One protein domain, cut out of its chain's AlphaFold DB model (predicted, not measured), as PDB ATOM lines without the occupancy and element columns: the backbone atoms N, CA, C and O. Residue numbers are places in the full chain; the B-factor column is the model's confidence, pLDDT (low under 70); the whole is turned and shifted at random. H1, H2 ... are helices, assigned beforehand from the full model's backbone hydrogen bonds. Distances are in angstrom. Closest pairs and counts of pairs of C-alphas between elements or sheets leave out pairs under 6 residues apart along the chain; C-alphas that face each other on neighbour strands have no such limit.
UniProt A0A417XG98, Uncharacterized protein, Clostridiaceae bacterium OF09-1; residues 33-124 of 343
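AT A GLANCE: This is residues 33 to 124 of the 343 residues of an uncharacterized protein of Clostridiaceae bacterium OF09-1 (UniProt A0A417XG98). One long straight helix, H1, makes most of the length, and its first residues, 33 to 42, stick out free as an arm. The shorter helix H3 crosses the later half of H1 obliquely and packs on it, the small helix H2 sits beyond the far end of H1, and an unnamed tail, residues 106 to 124, folds back past H3. The printed part has 92 residues with three named helices, H1, H2, H3 in that order, and no named strand; the class is all helix. The whole is loose, with a radius of gyration of the C-alphas of 17.5 A, and spans 61 by 28 by 24 A.

HOW THE PARTS SIT: Start at H1, residues 33 to 63, and follow it to residues 51 to 62, the part that alone touches H3, residues 90 to 105. Look there at the C-alphas of Gly 58 and Phe 100, the closest of the two helices, 4.7 A apart; 20 pairs of C-alphas lie within 8 A. The lines of H1 and H3 stand at a steep tilt of 46 degrees, and the two run opposite ways. Their centres are 18.9 A apart. H2, residues 68 to 74, is apart from H1 and also apart from H3. In the backbones of H1, H2 and H3, every O i to N i+4 pair is within hydrogen-bond range.

IN THESE COORDINATES: Find C-alpha 33 at (174.355, 263.063, 104.804); from there H1 runs 31 residues to Phe 63, 45.1 A from first to last C-alpha. After four residues H2 begins at Pro 68, with its C-alpha at (137.727, 232.947, 134.776), and runs 9.9 A to Trp 74. Then pass residues 75 to 89, which hold no named element, to Arg 90, where H3 begins. It runs 22.5 A and ends at Ile 105, with its C-alpha at (153.589, 254.357, 125.292).

THE WHOLE: The two C-alphas farthest apart are those of Gly 33 and Lys 73, at 62.1 A, while the first and last printed C-alphas, Gly 33 and Glu 124, are 41.1 A apart. Without residues 33 to 42, which stand free, the body has 82 residues and spans 47 by 27 by 23 A. The link from H1 to H2 is tight, and the link from H2 to H3 is long, with 15 residues. Past H3, residues 106 to 124 hold no named element. The printed part has no cut. The mean pLDDT of the printed part is 90.3, and no printed residue is under 70.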
ATOM      1  N   GLY A  33     175.751 263.054 105.241       96.06
ATOM      2  CA  GLY A  33     174.355 263.063 104.804       96.06
ATOM      3  C   GLY A  33     173.745 261.662 104.809       96.06
ATOM      4  O   GLY A  33     172.691 261.457 105.410       96.06
ATOM      5  N   LEU A  34     174.440 260.681 104.225       95.62
ATOM      6  CA  LEU A  34     173.998 259.285 104.219       95.62
ATOM      7  C   LEU A  34     173.887 258.721 105.643       95.62
ATOM      8  O   LEU A  34     172.883 258.098 105.979       95.62
ATOM      9  N   TYR A  35     174.866 258.999 106.505       95.56
ATOM     10  CA  TYR A  35     174.850 258.574 107.904       95.56
ATOM     11  C   TYR A  35     173.655 259.147 108.682       95.56
ATOM     12  O   TYR A  35     172.979 258.412 109.403       95.56
ATOM     13  N   LEU A  36     173.352 260.436 108.507       95.44
ATOM     14  CA  LEU A  36     172.202 261.077 109.152       95.44
ATOM     15  C   LEU A  36     170.870 260.505 108.652       95.44
ATOM     16  O   LEU A  36     169.972 260.284 109.462       95.44
ATOM     17  N   ILE A  37     170.756 260.204 107.354       96.31
ATOM     18  CA  ILE A  37     169.574 259.536 106.788       96.31
ATOM     19  C   ILE A  37     169.411 258.136 107.391       96.31
ATOM     20  O   ILE A  37     168.310 257.772 107.805       96.31
ATOM     21  N   CYS A  38     170.496 257.362 107.511       95.56
ATOM     22  CA  CYS A  38     170.455 256.054 108.165       95.56
ATOM     23  C   CYS A  38     170.017 256.165 109.633       95.56
ATOM     24  O   CYS A  38     169.160 255.396 110.066       95.56
ATOM     25  N   LEU A  39     170.534 257.141 110.388       94.88
ATOM     26  CA  LEU A  39     170.110 257.376 111.771       94.88
ATOM     27  C   LEU A  39     168.626 257.745 111.870       94.88
ATOM     28  O   LEU A  39     167.919 257.182 112.703       94.88
ATOM     29  N   GLN A  40     168.137 258.640 111.008       92.50
ATOM     30  CA  GLN A  40     166.714 258.993 110.960       92.50
ATOM     31  C   GLN A  40     165.839 257.787 110.596       92.50
ATOM     32  O   GLN A  40     164.780 257.588 111.190       92.50
ATOM     33  N   SER A  41     166.300 256.944 109.667       94.31
ATOM     34  CA  SER A  41     165.611 255.706 109.294       94.31
ATOM     35  C   SER A  41     165.518 254.736 110.472       94.31
ATOM     36  O   SER A  41     164.442 254.204 110.743       94.31
ATOM     37  N   VAL A  42     166.619 254.529 111.203       93.19
ATOM     38  CA  VAL A  42     166.641 253.665 112.394       93.19
ATOM     39  C   VAL A  42     165.730 254.224 113.484       93.19
ATOM     40  O   VAL A  42     164.960 253.468 114.067       93.19
ATOM     41  N   GLN A  43     165.750 255.538 113.727       89.50
ATOM     42  CA  GLN A  43     164.854 256.175 114.698       89.50
ATOM     43  C   GLN A  43     163.383 255.927 114.348       89.50
ATOM     44  O   GLN A  43     162.636 255.431 115.194       89.50
ATOM     45  N   LYS A  44     162.983 256.168 113.093       90.31
ATOM     46  CA  LYS A  44     161.607 255.933 112.631       90.31
ATOM     47  C   LYS A  44     161.201 254.462 112.751       90.31
ATOM     48  O   LYS A  44     160.108 254.171 113.231       90.31
ATOM     49  N   GLN A  45     162.082 253.538 112.365       91.75
ATOM     50  CA  GLN A  45     161.814 252.103 112.474       91.75
ATOM     51  C   GLN A  45     161.718 251.648 113.936       91.75
ATOM     52  O   GLN A  45     160.865 250.831 114.270       91.75
ATOM     53  N   SER A  46     162.552 252.200 114.822       89.75
ATOM     54  CA  SER A  46     162.519 251.878 116.251       89.75
ATOM     55  C   SER A  46     161.244 252.380 116.936       89.75
ATOM     56  O   SER A  46     160.672 251.655 117.746       89.75
ATOM     57  N   ALA A  47     160.763 253.574 116.569       88.44
ATOM     58  CA  ALA A  47     159.495 254.112 117.056       88.44
ATOM     59  C   ALA A  47     158.314 253.275 116.548       88.44
ATOM     60  O   ALA A  47     157.432 252.930 117.328       88.44
ATOM     61  N   LYS A  48     158.339 252.866 115.267       91.06
ATOM     62  CA  LYS A  48     157.338 251.951 114.701       91.06
ATOM     63  C   LYS A  48     157.303 250.620 115.459       91.06
ATOM     64  O   LYS A  48     156.232 250.193 115.870       91.06
ATOM     65  N   ARG A  49     158.463 249.998 115.692       91.81
ATOM     66  CA  ARG A  49     158.530 248.714 116.402       91.81
ATOM     67  C   ARG A  49     158.032 248.821 117.843       91.81
ATOM     68  O   ARG A  49     157.352 247.917 118.307       91.81
ATOM     69  N   ARG A  50     158.331 249.924 118.536       89.88
ATOM     70  CA  ARG A  50     157.779 250.179 119.875       89.88
ATOM     71  C   ARG A  50     156.270 250.385 119.862       89.88
ATOM     72  O   ARG A  50     155.609 249.898 120.766       89.88
ATOM     73  N   ALA A  51     155.728 251.066 118.853       90.75
ATOM     74  CA  ALA A  51     154.282 251.201 118.708       90.75
ATOM     75  C   ALA A  51     153.609 249.832 118.509       90.75
ATOM     76  O   ALA A  51     152.637 249.541 119.194       90.75
ATOM     77  N   GLU A  52     154.165 248.972 117.647       92.75
ATOM     78  CA  GLU A  52     153.692 247.589 117.470       92.75
ATOM     79  C   GLU A  52     153.724 246.807 118.791       92.75
ATOM     80  O   GLU A  52     152.722 246.215 119.175       92.75
ATOM     81  N   GLN A  53     154.839 246.871 119.526       92.31
ATOM     82  CA  GLN A  53     154.972 246.209 120.829       92.31
ATOM     83  C   GLN A  53     153.983 246.742 121.868       92.31
ATOM     84  O   GLN A  53     153.466 245.974 122.668       92.31
ATOM     85  N   ALA A  54     153.705 248.048 121.877       92.88
ATOM     86  CA  ALA A  54     152.734 248.628 122.799       92.88
ATOM     87  C   ALA A  54     151.300 248.174 122.492       92.88
ATOM     88  O   ALA A  54     150.527 247.963 123.421       92.88
ATOM     89  N   VAL A  55     150.958 248.005 121.208       92.62
ATOM     90  CA  VAL A  55     149.674 247.426 120.784       92.62
ATOM     91  C   VAL A  55     149.585 245.963 121.208       92.62
ATOM     92  O   VAL A  55     148.610 245.584 121.845       92.62
ATOM     93  N   GLU A  56     150.619 245.172 120.926       93.94
ATOM     94  CA  GLU A  56     150.690 243.752 121.293       93.94
ATOM     95  C   GLU A  56     150.595 243.552 122.817       93.94
ATOM     96  O   GLU A  56     149.759 242.789 123.294       93.94
ATOM     97  N   ASN A  57     151.360 244.316 123.602       93.75
ATOM     98  CA  ASN A  57     151.258 244.307 125.062       93.75
ATOM     99  C   ASN A  57     149.868 244.736 125.540       93.75
ATOM    100  O   ASN A  57     149.335 244.143 126.471       93.75
ATOM    101  N   GLY A  58     149.282 245.761 124.913       94.38
ATOM    102  CA  GLY A  58     147.932 246.214 125.230       94.38
ATOM    103  C   GLY A  58     146.880 245.134 124.978       94.38
ATOM    104  O   GLY A  58     145.978 244.965 125.793       94.38
ATOM    105  N   MET A  59     147.033 244.363 123.899       92.44
ATOM    106  CA  MET A  59     146.192 243.199 123.614       92.44
ATOM    107  C   MET A  59     146.382 242.091 124.652       92.44
ATOM    108  O   MET A  59     145.392 241.579 125.154       92.44
ATOM    109  N   PHE A  60     147.619 241.757 125.038       93.50
ATOM    110  CA  PHE A  60     147.858 240.767 126.097       93.50
ATOM    111  C   PHE A  60     147.303 241.209 127.456       93.50
ATOM    112  O   PHE A  60     146.765 240.393 128.200       93.50
ATOM    113  N   SER A  61     147.385 242.503 127.775       95.44
ATOM    114  CA  SER A  61     146.722 243.069 128.950       95.44
ATOM    115  C   SER A  61     145.204 242.941 128.856       95.44
ATOM    116  O   SER A  61     144.579 242.549 129.834       95.44
ATOM    117  N   LEU A  62     144.611 243.185 127.687       93.12
ATOM    118  CA  LEU A  62     143.179 242.970 127.487       93.12
ATOM    119  C   LEU A  62     142.794 241.492 127.639       93.12
ATOM    120  O   LEU A  62     141.806 241.180 128.289       93.12
ATOM    121  N   PHE A  63     143.602 240.576 127.106       92.38
ATOM    122  CA  PHE A  63     143.411 239.134 127.267       92.38
ATOM    123  C   PHE A  63     143.497 238.681 128.726       92.38
ATOM    124  O   PHE A  63     142.894 237.678 129.080       92.38
ATOM    125  N   SER A  64     144.174 239.426 129.604       92.69
ATOM    126  CA  SER A  64     144.156 239.125 131.041       92.69
ATOM    127  C   SER A  64     142.793 239.363 131.708       92.69
ATOM    128  O   SER A  64     142.568 238.854 132.802       92.69
ATOM    129  N   GLU A  65     141.871 240.072 131.048       92.00
ATOM    130  CA  GLU A  65     140.474 240.249 131.471       92.00
ATOM    131  C   GLU A  65     139.560 239.114 130.964       92.00
ATOM    132  O   GLU A  65     138.361 239.312 130.765       92.00
ATOM    133  N   TYR A  66     140.124 237.930 130.709       93.44
ATOM    134  CA  TYR A  66     139.355 236.746 130.334       93.44
ATOM    135  C   TYR A  66     138.361 236.349 131.433       93.44
ATOM    136  O   TYR A  66     138.558 236.643 132.612       93.44
ATOM    137  N   GLU A  67     137.304 235.642 131.040       93.12
ATOM    138  CA  GLU A  67     136.277 235.142 131.948       93.12
ATOM    139  C   GLU A  67     136.797 233.913 132.720       93.12
ATOM    140  O   GLU A  67     136.942 232.837 132.124       93.12
ATOM    141  N   PRO A  68     137.061 234.018 134.039       92.44
ATOM    142  CA  PRO A  68     137.727 232.947 134.776       92.44
ATOM    143  C   PRO A  68     136.880 231.682 134.878       92.44
ATOM    144  O   PRO A  68     137.420 230.588 134.811       92.44
ATOM    145  N   HIS A  69     135.552 231.808 134.967       91.06
ATOM    146  CA  HIS A  69     134.673 230.645 135.107       91.06
ATOM    147  C   HIS A  69     134.676 229.749 133.861       91.06
ATOM    148  O   HIS A  69     134.535 228.533 133.986       91.06
ATOM    149  N   LEU A  70     134.841 230.333 132.666       92.31
ATOM    150  CA  LEU A  70     134.954 229.561 131.425       92.31
ATOM    151  C   LEU A  70     136.282 228.806 131.354       92.31
ATOM    152  O   LEU A  70     136.308 227.650 130.936       92.31
ATOM    153  N   MET A  71     137.355 229.441 131.824       92.81
ATOM    154  CA  MET A  71     138.668 228.816 131.910       92.81
ATOM    155  C   MET A  71     138.690 227.709 132.972       92.81
ATOM    156  O   MET A  71     139.063 226.586 132.675       92.81
ATOM    157  N   ASP A  72     138.228 227.982 134.190       92.69
ATOM    158  CA  ASP A  72     138.335 227.036 135.307       92.69
ATOM    159  C   ASP A  72     137.477 225.779 135.105       92.69
ATOM    160  O   ASP A  72     137.862 224.694 135.541       92.69
ATOM    161  N   LYS A  73     136.301 225.913 134.470       90.62
ATOM    162  CA  LYS A  73     135.370 224.792 134.281       90.62
ATOM    163  C   LYS A  73     135.542 224.068 132.944       90.62
ATOM    164  O   LYS A  73     135.299 222.868 132.899       90.62
ATOM    165  N   TRP A  74     135.939 224.763 131.876       91.94
ATOM    166  CA  TRP A  74     135.977 224.205 130.516       91.94
ATOM    167  C   TRP A  74     137.315 224.406 129.788       91.94
ATOM    168  O   TRP A  74     137.431 224.026 128.621       91.94
ATOM    169  N   ASP A  75     138.308 225.019 130.440       94.44
ATOM    170  CA  ASP A  75     139.583 225.452 129.847       94.44
ATOM    171  C   ASP A  75     139.395 226.322 128.586       94.44
ATOM    172  O   ASP A  75     140.227 226.349 127.679       94.44
ATOM    173  N   LEU A  76     138.280 227.058 128.523       94.38
ATOM    174  CA  LEU A  76     137.948 227.936 127.408       94.38
ATOM    175  C   LEU A  76     138.388 229.369 127.689       94.38
ATOM    176  O   LEU A  76     137.978 229.991 128.671       94.38
ATOM    177  N   PHE A  77     139.159 229.929 126.762       93.81
ATOM    178  CA  PHE A  77     139.681 231.283 126.873       93.81
ATOM    179  C   PHE A  77     138.827 232.273 126.075       93.81
ATOM    180  O   PHE A  77     138.929 232.340 124.848       93.81
ATOM    181  N   TYR A  78     138.001 233.055 126.776       93.94
ATOM    182  CA  TYR A  78     137.129 234.080 126.194       93.94
ATOM    183  C   TYR A  78     137.121 235.356 127.031       93.94
ATOM    184  O   TYR A  78     137.320 235.314 128.240       93.94
ATOM    185  N   ILE A  79     136.825 236.485 126.387       92.56
ATOM    186  CA  ILE A  79     136.536 237.756 127.062       92.56
ATOM    187  C   ILE A  79     135.028 238.000 127.023       92.56
ATOM    188  O   ILE A  79     134.418 237.947 125.951       92.56
ATOM    189  N   ASP A  80     134.437 238.328 128.172       91.62
ATOM    190  CA  ASP A  80     133.067 238.832 128.227       91.62
ATOM    191  C   ASP A  80     133.009 240.275 127.704       91.62
ATOM    192  O   ASP A  80     133.361 241.234 128.389       91.62
ATOM    193  N   THR A  81     132.513 240.443 126.478       88.50
ATOM    194  CA  THR A  81     132.355 241.763 125.850       88.50
ATOM    195  C   THR A  81     131.223 242.596 126.452       88.50
ATOM    196  O   THR A  81     131.081 243.775 126.114       88.50
ATOM    197  N   SER A  82     130.394 242.006 127.317       86.94
ATOM    198  CA  SER A  82     129.307 242.704 128.001       86.94
ATOM    199  C   SER A  82     129.703 243.275 129.358       86.94
ATOM    200  O   SER A  82     128.986 244.138 129.889       86.94
ATOM    201  N   PHE A  83     130.830 242.815 129.911       84.38
ATOM    202  CA  PHE A  83     131.289 243.129 131.263       84.38
ATOM    203  C   PHE A  83     130.149 242.969 132.284       84.38
ATOM    204  O   PHE A  83     129.789 243.913 132.992       84.38
ATOM    205  N   GLN A  84     129.513 241.791 132.288       83.19
ATOM    206  CA  GLN A  84     128.365 241.414 133.129       83.19
ATOM    207  C   GLN A  84     127.072 242.212 132.864       83.19
ATOM    208  O   GLN A  84     126.100 242.115 133.615       83.19
ATOM    209  N   GLY A  85     127.034 243.009 131.792       78.31
ATOM    210  CA  GLY A  85     125.877 243.821 131.408       78.31
ATOM    211  C   GLY A  85     124.852 243.098 130.530       78.31
ATOM    212  O   GLY A  85     123.768 243.635 130.305       78.31
ATOM    213  N   GLY A  86     125.188 241.915 130.003       79.38
ATOM    214  CA  GLY A  86     124.329 241.122 129.113       79.38
ATOM    215  C   GLY A  86     124.183 241.666 127.684       79.38
ATOM    216  O   GLY A  86     123.607 240.996 126.831       79.38
ATOM    217  N   THR A  87     124.710 242.858 127.395       84.56
ATOM    218  CA  THR A  87     124.776 243.452 126.054       84.56
ATOM    219  C   THR A  87     126.215 243.782 125.694       84.56
ATOM    220  O   THR A  87     126.967 244.255 126.537       84.56
ATOM    221  N   GLU A  88     126.611 243.528 124.445       85.94
ATOM    222  CA  GLU A  88     127.970 243.803 123.964       85.94
ATOM    223  C   GLU A  88     128.289 245.306 124.059       85.94
ATOM    224  O   GLU A  88     127.582 246.143 123.490       85.94
ATOM    225  N   LYS A  89     129.389 245.649 124.739       90.12
ATOM    226  CA  LYS A  89     129.860 247.029 124.918       90.12
ATOM    227  C   LYS A  89     131.218 247.228 124.257       90.12
ATOM    228  O   LYS A  89     132.256 247.373 124.902       90.12
ATOM    229  N   ARG A  90     131.204 247.296 122.928       88.31
ATOM    230  CA  ARG A  90     132.422 247.469 122.118       88.31
ATOM    231  C   ARG A  90     133.210 248.735 122.467       88.31
ATOM    232  O   ARG A  90     134.434 248.721 122.440       88.31
ATOM    233  N   GLU A  91     132.524 249.820 122.816       90.12
ATOM    234  CA  GLU A  91     133.170 251.076 123.223       90.12
ATOM    235  C   GLU A  91     133.958 250.930 124.533       90.12
ATOM    236  O   GLU A  91     135.043 251.501 124.665       90.12
ATOM    237  N   GLU A  92     133.446 250.140 125.480       91.56
ATOM    238  CA  GLU A  92     134.121 249.842 126.748       91.56
ATOM    239  C   GLU A  92     135.377 248.999 126.490       91.56
ATOM    240  O   GLU A  92     136.466 249.363 126.935       91.56
ATOM    241  N   LEU A  93     135.264 247.982 125.629       91.12
ATOM    242  CA  LEU A  93     136.393 247.158 125.190       91.12
ATOM    243  C   LEU A  93     137.499 247.993 124.509       91.12
ATOM    244  O   LEU A  93     138.676 247.891 124.861       91.12
ATOM    245  N   CYS A  94     137.131 248.885 123.582       93.00
ATOM    246  CA  CYS A  94     138.074 249.816 122.952       93.00
ATOM    247  C   CYS A  94     138.702 250.786 123.967       93.00
ATOM    248  O   CYS A  94     139.870 251.150 123.823       93.00
ATOM    249  N   SER A  95     137.955 251.195 124.996       93.19
ATOM    250  CA  SER A  95     138.447 252.084 126.058       93.19
ATOM    251  C   SER A  95     139.465 251.391 126.968       93.19
ATOM    252  O   SER A  95     140.470 252.003 127.340       93.19
ATOM    253  N   HIS A  96     139.252 250.111 127.288       93.38
ATOM    254  CA  HIS A  96     140.212 249.294 128.036       93.38
ATOM    255  C   HIS A  96     141.503 249.113 127.236       93.38
ATOM    256  O   HIS A  96     142.592 249.422 127.728       93.38
ATOM    257  N   LEU A  97     141.386 248.736 125.960       93.88
ATOM    258  CA  LEU A  97     142.544 248.594 125.080       93.88
ATOM    259  C   LEU A  97     143.300 249.921 124.904       93.88
ATOM    260  O   LEU A  97     144.529 249.949 124.978       93.88
ATOM    261  N   TRP A  98     142.583 251.037 124.750       94.38
ATOM    262  CA  TRP A  98     143.178 252.375 124.740       94.38
ATOM    263  C   TRP A  98     144.013 252.627 125.994       94.38
ATOM    264  O   TRP A  98     145.158 253.070 125.892       94.38
ATOM    265  N   LYS A  99     143.454 252.342 127.175       93.88
ATOM    266  CA  LYS A  99     144.138 252.539 128.454       93.88
ATOM    267  C   LYS A  99     145.426 251.714 128.521       93.88
ATOM    268  O   LYS A  99     146.476 252.283 128.820       93.88
ATOM    269  N   PHE A 100     145.375 250.427 128.178       94.38
ATOM    270  CA  PHE A 100     146.555 249.563 128.217       94.38
ATOM    271  C   PHE A 100     147.640 249.998 127.225       94.38
ATOM    272  O   PHE A 100     148.819 250.054 127.581       94.38
ATOM    273  N   ILE A 101     147.270 250.380 126.000       93.25
ATOM    274  CA  ILE A 101     148.239 250.894 125.020       93.25
ATOM    275  C   ILE A 101     148.850 252.208 125.519       93.25
ATOM    276  O   ILE A 101     150.067 252.396 125.441       93.25
ATOM    277  N   GLN A 102     148.029 253.104 126.072       92.00
ATOM    278  CA  GLN A 102     148.479 254.390 126.597       92.00
ATOM    279  C   GLN A 102     149.506 254.219 127.728       92.00
ATOM    280  O   GLN A 102     150.511 254.937 127.765       92.00
ATOM    281  N   GLU A 103     149.290 253.256 128.624       90.81
ATOM    282  CA  GLU A 103     150.229 252.911 129.699       90.81
ATOM    283  C   GLU A 103     151.562 252.359 129.156       90.81
ATOM    284  O   GLU A 103     152.613 252.625 129.736       90.81
ATOM    285  N   ASN A 104     151.552 251.686 127.999       90.06
ATOM    286  CA  ASN A 104     152.761 251.164 127.352       90.06
ATOM    287  C   ASN A 104     153.561 252.227 126.570       90.06
ATOM    288  O   ASN A 104     154.779 252.097 126.428       90.06
ATOM    289  N   ILE A 105     152.916 253.285 126.061       90.38
ATOM    290  CA  ILE A 105     153.589 254.357 125.292       90.38
ATOM    291  C   ILE A 105     153.927 255.599 126.122       90.38
ATOM    292  O   ILE A 105     154.525 256.547 125.604       90.38
ATOM    293  N   THR A 106     153.548 255.631 127.399       89.00
ATOM    294  CA  THR A 106     153.857 256.741 128.303       89.00
ATOM    295  C   THR A 106     154.845 256.325 129.381       89.00
ATOM    296  O   THR A 106     154.927 255.177 129.797       89.00
ATOM    297  N   ASN A 107     155.659 257.276 129.835       84.25
ATOM    298  CA  ASN A 107     156.498 257.046 131.006       84.25
ATOM    299  C   ASN A 107     155.698 257.216 132.309       84.25
ATOM    300  O   ASN A 107     154.582 257.723 132.308       84.25
ATOM    301  N   VAL A 108     156.328 256.925 133.451       80.31
ATOM    302  CA  VAL A 108     155.741 257.074 134.805       80.31
ATOM    303  C   VAL A 108     155.180 258.483 135.090       80.31
ATOM    304  O   VAL A 108     154.364 258.672 135.983       80.31
ATOM    305  N   ARG A 109     155.613 259.506 134.340       79.31
ATOM    306  CA  ARG A 109     155.141 260.898 134.455       79.31
ATOM    307  C   ARG A 109     154.066 261.263 133.419       79.31
ATOM    308  O   ARG A 109     153.774 262.447 133.268       79.31
ATOM    309  N   GLY A 110     153.541 260.290 132.676       77.00
ATOM    310  CA  GLY A 110     152.534 260.477 131.630       77.00
ATOM    311  C   GLY A 110     153.049 261.171 130.366       77.00
ATOM    312  O   GLY A 110     152.252 261.649 129.564       77.00
ATOM    313  N   LYS A 111     154.373 261.280 130.175       83.31
ATOM    314  CA  LYS A 111     154.929 261.862 128.945       83.31
ATOM    315  C   LYS A 111     155.042 260.794 127.858       83.31
ATOM    316  O   LYS A 111     155.507 259.696 128.178       83.31
ATOM    317  N   PRO A 112     154.717 261.123 126.597       83.19
ATOM    318  CA  PRO A 112     154.827 260.168 125.509       83.19
ATOM    319  C   PRO A 112     156.287 259.793 125.240       83.19
ATOM    320  O   PRO A 112     157.173 260.656 125.198       83.19
ATOM    321  N   LEU A 113     156.534 258.497 125.080       81.88
ATOM    322  CA  LEU A 113     157.821 257.937 124.691       81.88
ATOM    323  C   LEU A 113     157.983 258.041 123.170       81.88
ATOM    324  O   LEU A 113     157.028 257.877 122.417       81.88
ATOM    325  N   ASP A 114     159.191 258.377 122.717       77.75
ATOM    326  CA  ASP A 114     159.572 258.406 121.289       77.75
ATOM    327  C   ASP A 114     158.693 259.278 120.376       77.75
ATOM    328  O   ASP A 114     158.680 259.099 119.159       77.75
ATOM    329  N   GLY A 115     157.966 260.240 120.951       82.12
ATOM    330  CA  GLY A 115     157.029 261.087 120.211       82.12
ATOM    331  C   GLY A 115     155.776 260.353 119.719       82.12
ATOM    332  O   GLY A 115     155.072 260.885 118.862       82.12
ATOM    333  N   LEU A 116     155.495 259.155 120.238       86.50
ATOM    334  CA  LEU A 116     154.279 258.406 119.938       86.50
ATOM    335  C   LEU A 116     153.082 259.047 120.644       86.50
ATOM    336  O   LEU A 116     153.169 259.404 121.813       86.50
ATOM    337  N   ASN A 117     151.960 259.184 119.944       87.44
ATOM    338  CA  ASN A 117     150.704 259.632 120.535       87.44
ATOM    339  C   ASN A 117     149.563 258.794 119.964       87.44
ATOM    340  O   ASN A 117     149.438 258.681 118.742       87.44
ATOM    341  N   LEU A 118     148.755 258.210 120.844       89.44
ATOM    342  CA  LEU A 118     147.612 257.400 120.451       89.44
ATOM    343  C   LEU A 118     146.497 258.320 119.931       89.44
ATOM    344  O   LEU A 118     146.205 259.352 120.533       89.44
ATOM    345  N   GLN A 119     145.918 257.983 118.777       90.19
ATOM    346  CA  GLN A 119     144.869 258.792 118.133       90.19
ATOM    347  C   GLN A 119     143.484 258.160 118.250       90.19
ATOM    348  O   GLN A 119     142.503 258.863 118.464       90.19
ATOM    349  N   GLY A 120     143.415 256.838 118.109       89.38
ATOM    350  CA  GLY A 120     142.191 256.049 118.168       89.38
ATOM    351  C   GLY A 120     142.540 254.588 118.412       89.38
ATOM    352  O   GLY A 120     143.654 254.162 118.103       89.38
ATOM    353  N   VAL A 121     141.580 253.835 118.935       91.88
ATOM    354  CA  VAL A 121     141.605 252.373 118.933       91.88
ATOM    355  C   VAL A 121     140.310 251.910 118.288       91.88
ATOM    356  O   VAL A 121     139.230 252.361 118.666       91.88
ATOM    357  N   ASN A 122     140.438 251.040 117.292       90.62
ATOM    358  CA  ASN A 122     139.320 250.386 116.638       90.62
ATOM    359  C   ASN A 122     139.629 248.893 116.539       90.62
ATOM    360  O   ASN A 122     140.760 248.520 116.229       90.62
ATOM    361  N   LEU A 123     138.630 248.064 116.808       86.94
ATOM    362  CA  LEU A 123     138.722 246.615 116.674       86.94
ATOM    363  C   LEU A 123     138.060 246.237 115.356       86.94
ATOM    364  O   LEU A 123     136.867 246.484 115.200       86.94
ATOM    365  N   GLU A 124     138.815 245.669 114.423       85.69
ATOM    366  CA  GLU A 124     138.301 245.273 113.106       85.69
ATOM    367  C   GLU A 124     137.897 243.795 113.122       85.69
ATOM    368  O   GLU A 124     136.712 243.483 112.998       85.69
TER     369      GLU A 124